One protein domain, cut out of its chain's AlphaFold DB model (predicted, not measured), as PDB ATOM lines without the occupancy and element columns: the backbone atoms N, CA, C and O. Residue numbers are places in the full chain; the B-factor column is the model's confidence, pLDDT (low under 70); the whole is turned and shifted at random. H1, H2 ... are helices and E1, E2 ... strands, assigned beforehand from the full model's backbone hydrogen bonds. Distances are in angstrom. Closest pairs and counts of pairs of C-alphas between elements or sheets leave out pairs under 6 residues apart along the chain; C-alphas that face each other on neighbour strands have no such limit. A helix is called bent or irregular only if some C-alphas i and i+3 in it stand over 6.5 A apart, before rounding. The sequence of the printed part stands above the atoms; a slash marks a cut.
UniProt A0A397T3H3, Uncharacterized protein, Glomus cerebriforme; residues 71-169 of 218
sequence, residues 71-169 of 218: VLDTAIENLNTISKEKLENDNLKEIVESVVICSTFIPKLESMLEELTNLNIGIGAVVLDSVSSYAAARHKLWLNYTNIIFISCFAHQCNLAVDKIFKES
ATOM      1  N   VAL A  71     -18.199  71.651 -10.715       62.34
ATOM      2  CA  VAL A  71     -16.770  71.357 -10.489       62.34
ATOM      3  C   VAL A  71     -16.575  69.951  -9.919       62.34
ATOM      4  O   VAL A  71     -15.637  69.256 -10.305       62.34
ATOM      5  N   LEU A  72     -17.464  69.527  -9.015       55.19
ATOM      6  CA  LEU A  72     -17.434  68.179  -8.456       55.19
ATOM      7  C   LEU A  72     -17.871  67.162  -9.514       55.19
ATOM      8  O   LEU A  72     -17.216  66.139  -9.660       55.19
ATOM      9  N   ASP A  73     -18.908  67.479 -10.287       64.88
ATOM     10  CA  ASP A  73     -19.442  66.620 -11.345       64.88
ATOM     11  C   ASP A  73     -18.415  66.424 -12.470       64.88
ATOM     12  O   ASP A  73     -18.139  65.293 -12.858       64.88
ATOM     13  N   THR A  74     -17.744  67.494 -12.910       70.50
ATOM     14  CA  THR A  74     -16.641  67.422 -13.881       70.50
ATOM     15  C   THR A  74     -15.433  66.676 -13.311       70.50
ATOM     16  O   THR A  74     -14.790  65.910 -14.027       70.50
ATOM     17  N   ALA A  75     -15.106  66.845 -12.025       62.34
ATOM     18  CA  ALA A  75     -14.037  66.069 -11.394       62.34
ATOM     19  C   ALA A  75     -14.396  64.575 -11.291       62.34
ATOM     20  O   ALA A  75     -13.529  63.731 -11.510       62.34
ATOM     21  N   ILE A  76     -15.660  64.249 -11.007       61.12
ATOM     22  CA  ILE A  76     -16.186  62.879 -10.965       61.12
ATOM     23  C   ILE A  76     -16.185  62.259 -12.366       61.12
ATOM     24  O   ILE A  76     -15.723  61.132 -12.522       61.12
ATOM     25  N   GLU A  77     -16.627  62.982 -13.397       70.44
ATOM     26  CA  GLU A  77     -16.568  62.519 -14.790       70.44
ATOM     27  C   GLU A  77     -15.129  62.293 -15.250       70.44
ATOM     28  O   GLU A  77     -14.823  61.236 -15.798       70.44
ATOM     29  N   ASN A  78     -14.219  63.223 -14.961       71.69
ATOM     30  CA  ASN A  78     -12.803  63.057 -15.282       71.69
ATOM     31  C   ASN A  78     -12.193  61.860 -14.541       71.69
ATOM     32  O   ASN A  78     -11.450  61.085 -15.140       71.69
ATOM     33  N   LEU A  79     -12.536  61.655 -13.264       56.34
ATOM     34  CA  LEU A  79     -12.117  60.472 -12.507       56.34
ATOM     35  C   LEU A  79     -12.676  59.178 -13.103       56.34
ATOM     36  O   LEU A  79     -11.949  58.187 -13.162       56.34
ATOM     37  N   ASN A  80     -13.925  59.175 -13.569       58.19
ATOM     38  CA  ASN A  80     -14.542  58.017 -14.213       58.19
ATOM     39  C   ASN A  80     -13.880  57.696 -15.560       58.19
ATOM     40  O   ASN A  80     -13.638  56.526 -15.848       58.19
ATOM     41  N   THR A  81     -13.536  58.710 -16.356       70.19
ATOM     42  CA  THR A  81     -12.831  58.545 -17.636       70.19
ATOM     43  C   THR A  81     -11.408  58.033 -17.420       70.19
ATOM     44  O   THR A  81     -11.039  57.015 -17.998       70.19
ATOM     45  N   ILE A  82     -10.655  58.627 -16.486       67.00
ATOM     46  CA  ILE A  82      -9.314  58.151 -16.095       67.00
ATOM     47  C   ILE A  82      -9.377  56.724 -15.530       67.00
ATOM     48  O   ILE A  82      -8.471  55.925 -15.755       67.00
ATOM     49  N   SER A  83     -10.434  56.385 -14.785       53.47
ATOM     50  CA  SER A  83     -10.627  55.028 -14.258       53.47
ATOM     51  C   SER A  83     -10.920  54.024 -15.373       53.47
ATOM     52  O   SER A  83     -10.377  52.926 -15.332       53.47
ATOM     53  N   LYS A  84     -11.712  54.396 -16.390       55.22
ATOM     54  CA  LYS A  84     -11.947  53.561 -17.582       55.22
ATOM     55  C   LYS A  84     -10.673  53.362 -18.405       55.22
ATOM     56  O   LYS A  84     -10.361  52.230 -18.748       55.22
ATOM     57  N   GLU A  85      -9.907  54.424 -18.645       56.50
ATOM     58  CA  GLU A  85      -8.628  54.344 -19.364       56.50
ATOM     59  C   GLU A  85      -7.586  53.505 -18.609       56.50
ATOM     60  O   GLU A  85      -6.782  52.810 -19.225       56.50
ATOM     61  N   LYS A  86      -7.590  53.530 -17.270       55.31
ATOM     62  CA  LYS A  86      -6.727  52.654 -16.460       55.31
ATOM     63  C   LYS A  86      -7.180  51.197 -16.490       55.31
ATOM     64  O   LYS A  86      -6.329  50.334 -16.644       55.31
ATOM     65  N   LEU A  87      -8.488  50.940 -16.450       51.72
ATOM     66  CA  LEU A  87      -9.062  49.593 -16.537       51.72
ATOM     67  C   LEU A  87      -8.684  48.878 -17.851       51.72
ATOM     68  O   LEU A  87      -8.500  47.665 -17.863       51.72
ATOM     69  N   GLU A  88      -8.534  49.628 -18.947       53.00
ATOM     70  CA  GLU A  88      -8.067  49.103 -20.242       53.00
ATOM     71  C   GLU A  88      -6.546  48.858 -20.292       53.00
ATOM     72  O   GLU A  88      -6.076  48.073 -21.116       53.00
ATOM     73  N   ASN A  89      -5.778  49.486 -19.398       52.44
ATOM     74  CA  ASN A  89      -4.315  49.406 -19.331       52.44
ATOM     75  C   ASN A  89      -3.791  48.522 -18.185       52.44
ATOM     76  O   ASN A  89      -2.574  48.408 -18.005       52.44
ATOM     77  N   ASP A  90      -4.675  47.904 -17.401       47.81
ATOM     78  CA  ASP A  90      -4.282  47.096 -16.253       47.81
ATOM     79  C   ASP A  90      -3.481  45.864 -16.706       47.81
ATOM     80  O   ASP A  90      -3.933  45.004 -17.467       47.81
ATOM     81  N   ASN A  91      -2.247  45.769 -16.207       56.16
ATOM     82  CA  ASN A  91      -1.384  44.618 -16.424       56.16
ATOM     83  C   ASN A  91      -2.102  43.350 -15.939       56.16
ATOM     84  O   ASN A  91      -2.436  43.235 -14.760       56.16
ATOM     85  N   LEU A  92      -2.238  42.347 -16.814       51.09
ATOM     86  CA  LEU A  92      -2.836  41.033 -16.515       51.09
ATOM     87  C   LEU A  92      -2.341  40.416 -15.193       51.09
ATOM     88  O   LEU A  92      -3.073  39.695 -14.523       51.09
ATOM     89  N   LYS A  93      -1.105  40.720 -14.791       47.72
ATOM     90  CA  LYS A  93      -0.502  40.262 -13.538       47.72
ATOM     91  C   LYS A  93      -1.204  40.806 -12.285       47.72
ATOM     92  O   LYS A  93      -1.395  40.057 -11.333       47.72
ATOM     93  N   GLU A  94      -1.605  42.073 -12.294       50.69
ATOM     94  CA  GLU A  94      -2.261  42.745 -11.166       50.69
ATOM     95  C   GLU A  94      -3.716  42.283 -11.008       50.69
ATOM     96  O   GLU A  94      -4.166  41.983  -9.900       50.69
ATOM     97  N   ILE A  95      -4.413  42.093 -12.134       52.06
ATOM     98  CA  ILE A  95      -5.757  41.504 -12.171       52.06
ATOM     99  C   ILE A  95      -5.722  40.076 -11.608       52.06
ATOM    100  O   ILE A  95      -6.496  39.758 -10.706       52.06
ATOM    101  N   VAL A  96      -4.792  39.232 -12.066       53.91
ATOM    102  CA  VAL A  96      -4.656  37.846 -11.578       53.91
ATOM    103  C   VAL A  96      -4.346  37.807 -10.079       53.91
ATOM    104  O   VAL A  96      -4.962  37.032  -9.349       53.91
ATOM    105  N   GLU A  97      -3.452  38.665  -9.588       54.69
ATOM    106  CA  GLU A  97      -3.099  38.725  -8.166       54.69
ATOM    107  C   GLU A  97      -4.272  39.207  -7.294       54.69
ATOM    108  O   GLU A  97      -4.527  38.638  -6.229       54.69
ATOM    109  N   SER A  98      -5.056  40.180  -7.770       54.59
ATOM    110  CA  SER A  98      -6.276  40.633  -7.091       54.59
ATOM    111  C   SER A  98      -7.356  39.545  -7.019       54.59
ATOM    112  O   SER A  98      -7.989  39.380  -5.973       54.59
ATOM    113  N   VAL A  99      -7.525  38.749  -8.084       52.44
ATOM    114  CA  VAL A  99      -8.480  37.630  -8.146       52.44
ATOM    115  C   VAL A  99      -8.055  36.503  -7.205       52.44
ATOM    116  O   VAL A  99      -8.887  35.979  -6.463       52.44
ATOM    117  N   VAL A 100      -6.762  36.163  -7.183       58.69
ATOM    118  CA  VAL A 100      -6.201  35.132  -6.291       58.69
ATOM    119  C   VAL A 100      -6.305  35.549  -4.821       58.69
ATOM    120  O   VAL A 100      -6.650  34.734  -3.963       58.69
ATOM    121  N   ILE A 101      -6.051  36.819  -4.503       59.19
ATOM    122  CA  ILE A 101      -6.192  37.320  -3.130       59.19
ATOM    123  C   ILE A 101      -7.665  37.352  -2.725       59.19
ATOM    124  O   ILE A 101      -8.008  36.861  -1.652       59.19
ATOM    125  N   CYS A 102      -8.569  37.806  -3.593       61.09
ATOM    126  CA  CYS A 102     -10.001  37.761  -3.303       61.09
ATOM    127  C   CYS A 102     -10.534  36.335  -3.077       61.09
ATOM    128  O   CYS A 102     -11.484  36.178  -2.314       61.09
ATOM    129  N   SER A 103      -9.962  35.307  -3.712       65.62
ATOM    130  CA  SER A 103     -10.429  33.920  -3.568       65.62
ATOM    131  C   SER A 103      -9.836  33.179  -2.368       65.62
ATOM    132  O   SER A 103     -10.448  32.230  -1.887       65.62
ATOM    133  N   THR A 104      -8.678  33.606  -1.855       76.12
ATOM    134  CA  THR A 104      -7.971  32.911  -0.761       76.12
ATOM    135  C   THR A 104      -7.962  33.683   0.556       76.12
ATOM    136  O   THR A 104      -8.123  33.089   1.621       76.12
ATOM    137  N   PHE A 105      -7.794  35.006   0.511       80.25
ATOM    138  CA  PHE A 105      -7.692  35.847   1.703       80.25
ATOM    139  C   PHE A 105      -9.059  36.174   2.302       80.25
ATOM    140  O   PHE A 105      -9.224  36.066   3.514       80.25
ATOM    141  N   ILE A 106     -10.036  36.549   1.467       84.00
ATOM    142  CA  ILE A 106     -11.371  36.948   1.938       84.00
ATOM    143  C   ILE A 106     -12.035  35.833   2.756       84.00
ATOM    144  O   ILE A 106     -12.375  36.121   3.898       84.00
ATOM    145  N   PRO A 107     -12.115  34.568   2.288       85.94
ATOM    146  CA  PRO A 107     -12.756  33.509   3.074       85.94
ATOM    147  C   PRO A 107     -12.074  33.278   4.426       85.94
ATOM    148  O   PRO A 107     -12.722  33.017   5.435       85.94
ATOM    149  N   LYS A 108     -10.743  33.410   4.462       86.75
ATOM    150  CA  LYS A 108      -9.976  33.281   5.700       86.75
ATOM    151  C   LYS A 108     -10.270  34.425   6.668       86.75
ATOM    152  O   LYS A 108     -10.402  34.185   7.863       86.75
ATOM    153  N   LEU A 109     -10.365  35.654   6.165       86.38
ATOM    154  CA  LEU A 109     -10.732  36.800   6.987       86.38
ATOM    155  C   LEU A 109     -12.165  36.656   7.506       86.38
ATOM    156  O   LEU A 109     -12.385  36.868   8.690       86.38
ATOM    157  N   GLU A 110     -13.113  36.258   6.658       89.25
ATOM    158  CA  GLU A 110     -14.514  36.030   7.036       89.25
ATOM    159  C   GLU A 110     -14.628  34.984   8.154       89.25
ATOM    160  O   GLU A 110     -15.278  35.247   9.163       89.25
ATOM    161  N   SER A 111     -13.897  33.869   8.046       88.88
ATOM    162  CA  SER A 111     -13.796  32.863   9.112       88.88
ATOM    163  C   SER A 111     -13.255  33.452  10.422       88.88
ATOM    164  O   SER A 111     -13.801  33.174  11.486       88.88
ATOM    165  N   MET A 112     -12.235  34.315  10.367       88.88
ATOM    166  CA  MET A 112     -11.722  34.993  11.566       88.88
ATOM    167  C   MET A 112     -12.734  35.986  12.161       88.88
ATOM    168  O   MET A 112     -12.821  36.118  13.381       88.88
ATOM    169  N   LEU A 113     -13.499  36.701  11.327       86.44
ATOM    170  CA  LEU A 113     -14.550  37.614  11.794       86.44
ATOM    171  C   LEU A 113     -15.676  36.840  12.495       86.44
ATOM    172  O   LEU A 113     -16.185  37.296  13.520       86.44
ATOM    173  N   GLU A 114     -16.042  35.669  11.973       88.31
ATOM    174  CA  GLU A 114     -17.042  34.783  12.574       88.31
ATOM    175  C   GLU A 114     -16.571  34.231  13.924       88.31
ATOM    176  O   GLU A 114     -17.300  34.327  14.911       88.31
ATOM    177  N   GLU A 115     -15.328  33.748  14.014       89.19
ATOM    178  CA  GLU A 115     -14.727  33.298  15.277       89.19
ATOM    179  C   GLU A 115     -14.760  34.393  16.352       89.19
ATOM    180  O   GLU A 115     -15.183  34.154  17.484       89.19
ATOM    181  N   LEU A 116     -14.370  35.619  15.996       83.31
ATOM    182  CA  LEU A 116     -14.400  36.761  16.912       83.31
ATOM    183  C   LEU A 116     -15.830  37.143  17.317       83.31
ATOM    184  O   LEU A 116     -16.070  37.490  18.474       83.31
ATOM    185  N   THR A 117     -16.788  37.029  16.395       83.38
ATOM    186  CA  THR A 117     -18.209  37.257  16.685       83.38
ATOM    187  C   THR A 117     -18.747  36.205  17.659       83.38
ATOM    188  O   THR A 117     -19.439  36.560  18.612       83.38
ATOM    189  N   ASN A 118     -18.364  34.935  17.491       90.25
ATOM    190  CA  ASN A 118     -18.724  33.837  18.396       90.25
ATOM    191  C   ASN A 118     -18.126  34.013  19.800       90.25
ATOM    192  O   ASN A 118     -18.731  33.609  20.791       90.25
ATOM    193  N   LEU A 119     -16.967  34.668  19.898       87.50
ATOM    194  CA  LEU A 119     -16.355  35.079  21.165       87.50
ATOM    195  C   LEU A 119     -16.976  36.359  21.756       87.50
ATOM    196  O   LEU A 119     -16.504  36.850  22.781       87.50
ATOM    197  N   ASN A 120     -18.026  36.897  21.130       85.94
ATOM    198  CA  ASN A 120     -18.697  38.139  21.510       85.94
ATOM    199  C   ASN A 120     -17.754  39.362  21.521       85.94
ATOM    200  O   ASN A 120     -17.905  40.279  22.330       85.94
ATOM    201  N   ILE A 121     -16.764  39.379  20.623       81.00
ATOM    202  CA  ILE A 121     -15.814  40.483  20.458       81.00
ATOM    203  C   ILE A 121     -16.324  41.422  19.360       81.00
ATOM    204  O   ILE A 121     -16.470  41.042  18.199       81.00
ATOM    205  N   GLY A 122     -16.564  42.685  19.717       79.62
ATOM    206  CA  GLY A 122     -16.940  43.724  18.762       79.62
ATOM    207  C   GLY A 122     -15.765  44.149  17.878       79.62
ATOM    208  O   GLY A 122     -14.728  44.579  18.378       79.62
ATOM    209  N   ILE A 123     -15.942  44.075  16.559       80.62
ATOM    210  CA  ILE A 123     -14.952  44.543  15.581       80.62
ATOM    211  C   ILE A 123     -15.448  45.851  14.975       80.62
ATOM    212  O   ILE A 123     -16.465  45.876  14.287       80.62
ATOM    213  N   GLY A 124     -14.722  46.941  15.233       79.12
ATOM    214  CA  GLY A 124     -15.025  48.256  14.664       79.12
ATOM    215  C   GLY A 124     -14.302  48.530  13.345       79.12
ATOM    216  O   GLY A 124     -14.841  49.220  12.481       79.12
ATOM    217  N   ALA A 125     -13.089  47.995  13.173       85.62
ATOM    218  CA  ALA A 125     -12.287  48.241  11.983       85.62
ATOM    219  C   ALA A 125     -11.306  47.108  11.656       85.62
ATOM    220  O   ALA A 125     -10.794  46.420  12.539       85.62
ATOM    221  N   VAL A 126     -10.988  46.975  10.368       84.50
ATOM    222  CA  VAL A 126      -9.936  46.101   9.841       84.50
ATOM    223  C   VAL A 126      -8.965  46.949   9.021       84.50
ATOM    224  O   VAL A 126      -9.360  47.658   8.092       84.50
ATOM    225  N   VAL A 127      -7.677  46.862   9.357       86.00
ATOM    226  CA  VAL A 127      -6.603  47.549   8.634       86.00
ATOM    227  C   VAL A 127      -5.924  46.550   7.708       86.00
ATOM    228  O   VAL A 127      -5.313  45.588   8.171       86.00
ATOM    229  N   LEU A 128      -6.028  46.777   6.399       84.25
ATOM    230  CA  LEU A 128      -5.370  45.951   5.385       84.25
ATOM    231  C   LEU A 128      -4.241  46.728   4.712       84.25
ATOM    232  O   LEU A 128      -4.259  47.961   4.657       84.25
ATOM    233  N   ASP A 129      -3.248  46.008   4.196       79.44
ATOM    234  CA  ASP A 129      -2.167  46.627   3.435       79.44
ATOM    235  C   ASP A 129      -2.718  47.347   2.186       79.44
ATOM    236  O   ASP A 129      -3.844  47.103   1.738       79.44
ATOM    237  N   SER A 130      -1.954  48.292   1.639       72.44
ATOM    238  CA  SER A 130      -2.431  49.133   0.531       72.44
ATOM    239  C   SER A 130      -2.037  48.628  -0.853       72.44
ATOM    240  O   SER A 130      -2.290  49.335  -1.827       72.44
ATOM    241  N   VAL A 131      -1.467  47.424  -0.956       73.00
ATOM    242  CA  VAL A 131      -1.249  46.760  -2.250       73.00
ATOM    243  C   VAL A 131      -2.593  46.635  -2.979       73.00
ATOM    244  O   VAL A 131      -3.638  46.434  -2.353       73.00
ATOM    245  N   SER A 132      -2.582  46.791  -4.300       69.25
ATOM    246  CA  SER A 132      -3.788  46.891  -5.131       69.25
ATOM    247  C   SER A 132      -4.740  45.705  -4.989       69.25
ATOM    248  O   SER A 132      -5.956  45.881  -4.908       69.25
ATOM    249  N   SER A 133      -4.199  44.505  -4.823       70.94
ATOM    250  CA  SER A 133      -4.965  43.297  -4.523       70.94
ATOM    251  C   SER A 133      -5.802  43.398  -3.238       70.94
ATOM    252  O   SER A 133      -6.962  42.980  -3.214       70.94
ATOM    253  N   TYR A 134      -5.275  44.028  -2.186       78.56
ATOM    254  CA  TYR A 134      -6.020  44.306  -0.957       78.56
ATOM    255  C   TYR A 134      -6.968  45.500  -1.088       78.56
ATOM    256  O   TYR A 134      -7.918  45.601  -0.314       78.56
ATOM    257  N   ALA A 135      -6.759  46.409  -2.046       76.69
ATOM    258  CA  ALA A 135      -7.719  47.476  -2.323       76.69
ATOM    259  C   ALA A 135      -9.044  46.904  -2.856       76.69
ATOM    260  O   ALA A 135     -10.107  47.249  -2.337       76.69
ATOM    261  N   ALA A 136      -8.972  45.962  -3.803       77.25
ATOM    262  CA  ALA A 136     -10.145  45.238  -4.300       77.25
ATOM    263  C   ALA A 136     -10.833  44.430  -3.184       77.25
ATOM    264  O   ALA A 136     -12.052  44.512  -3.014       77.25
ATOM    265  N   ALA A 137     -10.049  43.717  -2.368       79.88
ATOM    266  CA  ALA A 137     -10.580  42.953  -1.242       79.88
ATOM    267  C   ALA A 137     -11.278  43.847  -0.202       79.88
ATOM    268  O   ALA A 137     -12.385  43.526   0.226       79.88
ATOM    269  N   ARG A 138     -10.683  44.997   0.158       85.31
ATOM    270  CA  ARG A 138     -11.302  45.989   1.057       85.31
ATOM    271  C   ARG A 138     -12.650  46.466   0.539       85.31
ATOM    272  O   ARG A 138     -13.598  46.514   1.313       85.31
ATOM    273  N   HIS A 139     -12.742  46.797  -0.748       82.94
ATOM    274  CA  HIS A 139     -13.998  47.254  -1.339       82.94
ATOM    275  C   HIS A 139     -15.082  46.172  -1.265       82.94
ATOM    276  O   HIS A 139     -16.202  46.443  -0.838       82.94
ATOM    277  N   LYS A 140     -14.739  44.925  -1.612       84.31
ATOM    278  CA  LYS A 140     -15.674  43.793  -1.534       84.31
ATOM    279  C   LYS A 140     -16.142  43.525  -0.098       84.31
ATOM    280  O   LYS A 140     -17.334  43.351   0.130       84.31
ATOM    281  N   LEU A 141     -15.222  43.531   0.862       84.50
ATOM    282  CA  LEU A 141     -15.532  43.334   2.280       84.50
ATOM    283  C   LEU A 141     -16.400  44.461   2.844       84.50
ATOM    284  O   LEU A 141     -17.336  44.195   3.588       84.50
ATOM    285  N   TRP A 142     -16.137  45.707   2.455       84.50
ATOM    286  CA  TRP A 142     -16.926  46.853   2.895       84.50
ATOM    287  C   TRP A 142     -18.392  46.778   2.446       84.50
ATOM    288  O   TRP A 142     -19.283  47.119   3.220       84.50
ATOM    289  N   LEU A 143     -18.654  46.275   1.234       82.69
ATOM    290  CA  LEU A 143     -20.020  46.047   0.750       82.69
ATOM    291  C   LEU A 143     -20.751  44.954   1.546       82.69
ATOM    292  O   LEU A 143     -21.954  45.068   1.770       82.69
ATOM    293  N   ASN A 144     -20.030  43.920   1.983       82.69
ATOM    294  CA  ASN A 144     -20.602  42.782   2.706       82.69
ATOM    295  C   ASN A 144     -20.753  43.037   4.216       82.69
ATOM    296  O   ASN A 144     -21.647  42.476   4.844       82.69
ATOM    297  N   TYR A 145     -19.904  43.887   4.797       84.56
ATOM    298  CA  TYR A 145     -19.824  44.147   6.237       84.56
ATOM    299  C   TYR A 145     -19.874  45.651   6.518       84.56
ATOM    300  O   TYR A 145     -18.895  46.266   6.939       84.56
ATOM    301  N   THR A 146     -21.039  46.262   6.299       81.25
ATOM    302  CA  THR A 146     -21.241  47.718   6.448       81.25
ATOM    303  C   THR A 146     -21.082  48.221   7.887       81.25
ATOM    304  O   THR A 146     -20.892  49.416   8.113       81.25
ATOM    305  N   ASN A 147     -21.124  47.315   8.866       80.62
ATOM    306  CA  ASN A 147     -20.894  47.585  10.282       80.62
ATOM    307  C   ASN A 147     -19.405  47.605  10.681       80.62
ATOM    308  O   ASN A 147     -19.109  47.919  11.832       80.62
ATOM    309  N   ILE A 148     -18.488  47.263   9.767       83.50
ATOM    310  CA  ILE A 148     -17.040  47.212  10.007       83.50
ATOM    311  C   ILE A 148     -16.337  48.185   9.056       83.50
ATOM    312  O   ILE A 148     -16.587  48.214   7.852       83.50
ATOM    313  N   ILE A 149     -15.414  48.987   9.587       86.62
ATOM    314  CA  ILE A 149     -14.650  49.948   8.787       86.62
ATOM    315  C   ILE A 149     -13.400  49.270   8.209       86.62
ATOM    316  O   ILE A 149     -12.506  48.871   8.950       86.62
ATOM    317  N   PHE A 150     -13.276  49.200   6.883       84.94
ATOM    318  CA  PHE A 150     -12.074  48.680   6.216       84.94
ATOM    319  C   PHE A 150     -11.180  49.827   5.735       84.94
ATOM    320  O   PHE A 150     -11.538  50.555   4.809       84.94
ATOM    321  N   ILE A 151      -9.991  49.980   6.326       84.88
ATOM    322  CA  ILE A 151      -9.042  51.052   5.978       84.88
ATOM    323  C   ILE A 151      -7.709  50.514   5.461       84.88
ATOM    324  O   ILE A 151      -7.344  49.359   5.677       84.88
ATOM    325  N   SER A 152      -6.987  51.374   4.738       85.00
ATOM    326  CA  SER A 152      -5.608  51.103   4.322       85.00
ATOM    327  C   SER A 152      -4.634  51.265   5.487       85.00
ATOM    328  O   SER A 152      -4.857  52.059   6.402       85.00
ATOM    329  N   CYS A 153      -3.520  50.546   5.418       84.50
ATOM    330  CA  CYS A 153      -2.409  50.694   6.344       84.50
ATOM    331  C   CYS A 153      -1.785  52.091   6.233       84.50
ATOM    332  O   CYS A 153      -1.207  52.453   5.205       84.50
ATOM    333  N   PHE A 154      -1.845  52.853   7.326       82.75
ATOM    334  CA  PHE A 154      -1.262  54.191   7.411       82.75
ATOM    335  C   PHE A 154       0.249  54.198   7.141       82.75
ATOM    336  O   PHE A 154       0.737  55.070   6.426       82.75
ATOM    337  N   ALA A 155       0.985  53.205   7.653       83.12
ATOM    338  CA  ALA A 155       2.428  53.101   7.434       83.12
ATOM    339  C   ALA A 155       2.760  52.937   5.943       83.12
ATOM    340  O   ALA A 155       3.640  53.618   5.421       83.12
ATOM    341  N   HIS A 156       1.991  52.110   5.230       79.06
ATOM    342  CA  HIS A 156       2.140  51.966   3.787       79.06
ATOM    343  C   HIS A 156       1.843  53.286   3.057       79.06
ATOM    344  O   HIS A 156       2.599  53.687   2.178       79.06
ATOM    345  N   GLN A 157       0.774  53.994   3.438       80.75
ATOM    346  CA  GLN A 157       0.444  55.297   2.846       80.75
ATOM    347  C   GLN A 157       1.542  56.341   3.081       80.75
ATOM    348  O   GLN A 157       1.873  57.096   2.167       80.75
ATOM    349  N   CYS A 158       2.154  56.351   4.267       83.94
ATOM    350  CA  CYS A 158       3.299  57.211   4.560       83.94
ATOM    351  C   CYS A 158       4.490  56.872   3.665       83.94
ATOM    352  O   CYS A 158       5.059  57.772   3.052       83.94
ATOM    353  N   ASN A 159       4.822  55.587   3.526       82.69
ATOM    354  CA  ASN A 159       5.912  55.149   2.655       82.69
ATOM    355  C   ASN A 159       5.675  55.569   1.199       82.69
ATOM    356  O   ASN A 159       6.585  56.100   0.571       82.69
ATOM    357  N   LEU A 160       4.450  55.424   0.682       82.12
ATOM    358  CA  LEU A 160       4.096  55.894  -0.662       82.12
ATOM    359  C   LEU A 160       4.208  57.415  -0.809       82.12
ATOM    360  O   LEU A 160       4.628  57.904  -1.857       82.12
ATOM    361  N   ALA A 161       3.808  58.179   0.208       85.44
ATOM    362  CA  ALA A 161       3.906  59.634   0.181       85.44
ATOM    363  C   ALA A 161       5.370  60.092   0.170       85.44
ATOM    364  O   ALA A 161       5.744  60.930  -0.650       85.44
ATOM    365  N   VAL A 162       6.207  59.501   1.026       85.06
ATOM    366  CA  VAL A 162       7.650  59.769   1.054       85.06
ATOM    367  C   VAL A 162       8.288  59.371  -0.275       85.06
ATOM    368  O   VAL A 162       8.994  60.179  -0.869       85.06
ATOM    369  N   ASP A 163       7.985  58.182  -0.796       82.25
ATOM    370  CA  ASP A 163       8.501  57.718  -2.087       82.25
ATOM    371  C   ASP A 163       8.157  58.690  -3.227       82.25
ATOM    372  O   ASP A 163       9.030  59.071  -4.005       82.25
ATOM    373  N   LYS A 164       6.915  59.192  -3.281       84.62
ATOM    374  CA  LYS A 164       6.513  60.217  -4.260       84.62
ATOM    375  C   LYS A 164       7.309  61.514  -4.113       84.62
ATOM    376  O   LYS A 164       7.768  62.048  -5.117       84.62
ATOM    377  N   ILE A 165       7.515  62.001  -2.888       86.81
ATOM    378  CA  ILE A 165       8.317  63.212  -2.631       86.81
ATOM    379  C   ILE A 165       9.764  63.019  -3.107       86.81
ATOM    380  O   ILE A 165      10.344  63.905  -3.735       86.81
ATOM    381  N   PHE A 166      10.351  61.854  -2.832       83.50
ATOM    382  CA  PHE A 166      11.716  61.532  -3.246       83.50
ATOM    383  C   PHE A 166      11.834  61.379  -4.764       83.50
ATOM    384  O   PHE A 166      12.825  61.822  -5.346       83.50
ATOM    385  N   LYS A 167      10.817  60.803  -5.409       83.25
ATOM    386  CA  LYS A 167      10.740  60.681  -6.866       83.25
ATOM    387  C   LYS A 167      10.541  62.019  -7.564       83.25
ATOM    388  O   LYS A 167      11.030  62.157  -8.672       83.25
ATOM    389  N   GLU A 168       9.891  63.002  -6.958       90.44
ATOM    390  CA  GLU A 168       9.692  64.305  -7.611       90.44
ATOM    391  C   GLU A 168      10.955  65.188  -7.568       90.44
ATOM    392  O   GLU A 168      11.168  66.051  -8.416       90.44
ATOM    393  N   SER A 169      11.838  64.966  -6.591       90.62
ATOM    394  CA  SER A 169      13.056  65.761  -6.423       90.62
ATOM    395  C   SER A 169      14.245  65.160  -7.167       90.62
ATOM    396  O   SER A 169      14.779  64.118  -6.785       90.62
TER     397      SER A 169
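This is residues 71 to 169 of the 218 residues of an uncharacterized protein of Glomus cerebriforme (UniProt A0A397T3H3). A small core of one helix, H3, packed on a two-stranded sheet, E1 and E2, is joined by a long kinked helix, H2, that crosses H3 with its first half, while H1 and H4 reach away as two separate arms. Residues 71 to 86 of H1 stick out, and so do residues 88 to 93, residues 161 to 169, of which 161 to 168 belong to H4, and residues 114 to 120, of which 114 to 118 belong to H2. The printed part has 99 residues, with four named helices and two named strands in the order H1, H2, E1, H3, E2, H4; the strands are parallel, in the order E1, E2, and the class is mostly helix. The whole is loose, with a radius of gyration of the C-alphas of 16.6 A and spans of 48 by 33 by 29 A.

H1, residues 71 to 89, begins with C-alpha 71 at (-16.770, 71.357, -10.489) and is 26.7 A long from first to last C-alpha. H2, residues 92 to 118, is the longest helix at 39.0 A and ends with C-alpha 118 at (-18.724, 33.837, 18.396). E1 holds residues 125 to 128, 9.8 A. H3 holds residues 132 to 144, 19.0 A. E2 holds residues 149 to 152, 10.2 A. H4, residues 154 to 168, is 21.2 A long and ends with C-alpha 168 at (9.692, 64.305, -7.611).

H1 touches no helix and is apart from E1, H3, E2 and H4, and also from H2, which follows it. H2 has a kink of 29 degrees near residue 105; it is neither bent nor irregular, but only just: C-alphas 103 and 106 are 6.4 A apart. With residues 94 to 106 alone H2 touches H3, the closest C-alphas being those of Ser 98 and Ser 133 at 3.9 A; they run the same way at a steep tilt of 43 degrees. E1 and E2 are parallel neighbours at 26 degrees, with N 126 and O 149 at 2.8 A and N 151 and O 126 at 3.0 A, within hydrogen-bond range. E1, H3 and E2 form a strand-helix-strand unit, two parallel neighbour strands with a helix between them along the chain, and its crossover is right-handed. The closest C-alphas of H3 and E2 are those of Arg 138 and Phe 150, 5.9 A; those of E1 and H3 are Leu 128 and Tyr 134, 6.6 A. H4 touches no helix and is apart from E1. Each O i to N i+4 pair is within hydrogen-bond range in H1, H3 and H4; in H2 it is 20 of 23.

The C-alphas farthest apart, those of Asn 118 and Ser 169, are 51.4 A apart. Without the stretches that stand free, the body has 61 residues and spans 34 by 28 by 19 A. The printed part has no cut; no link is long, and that from H2 to E1 is short. The mean pLDDT of the printed part is 74.8, with 30 residues under 70, among them 82 to 103.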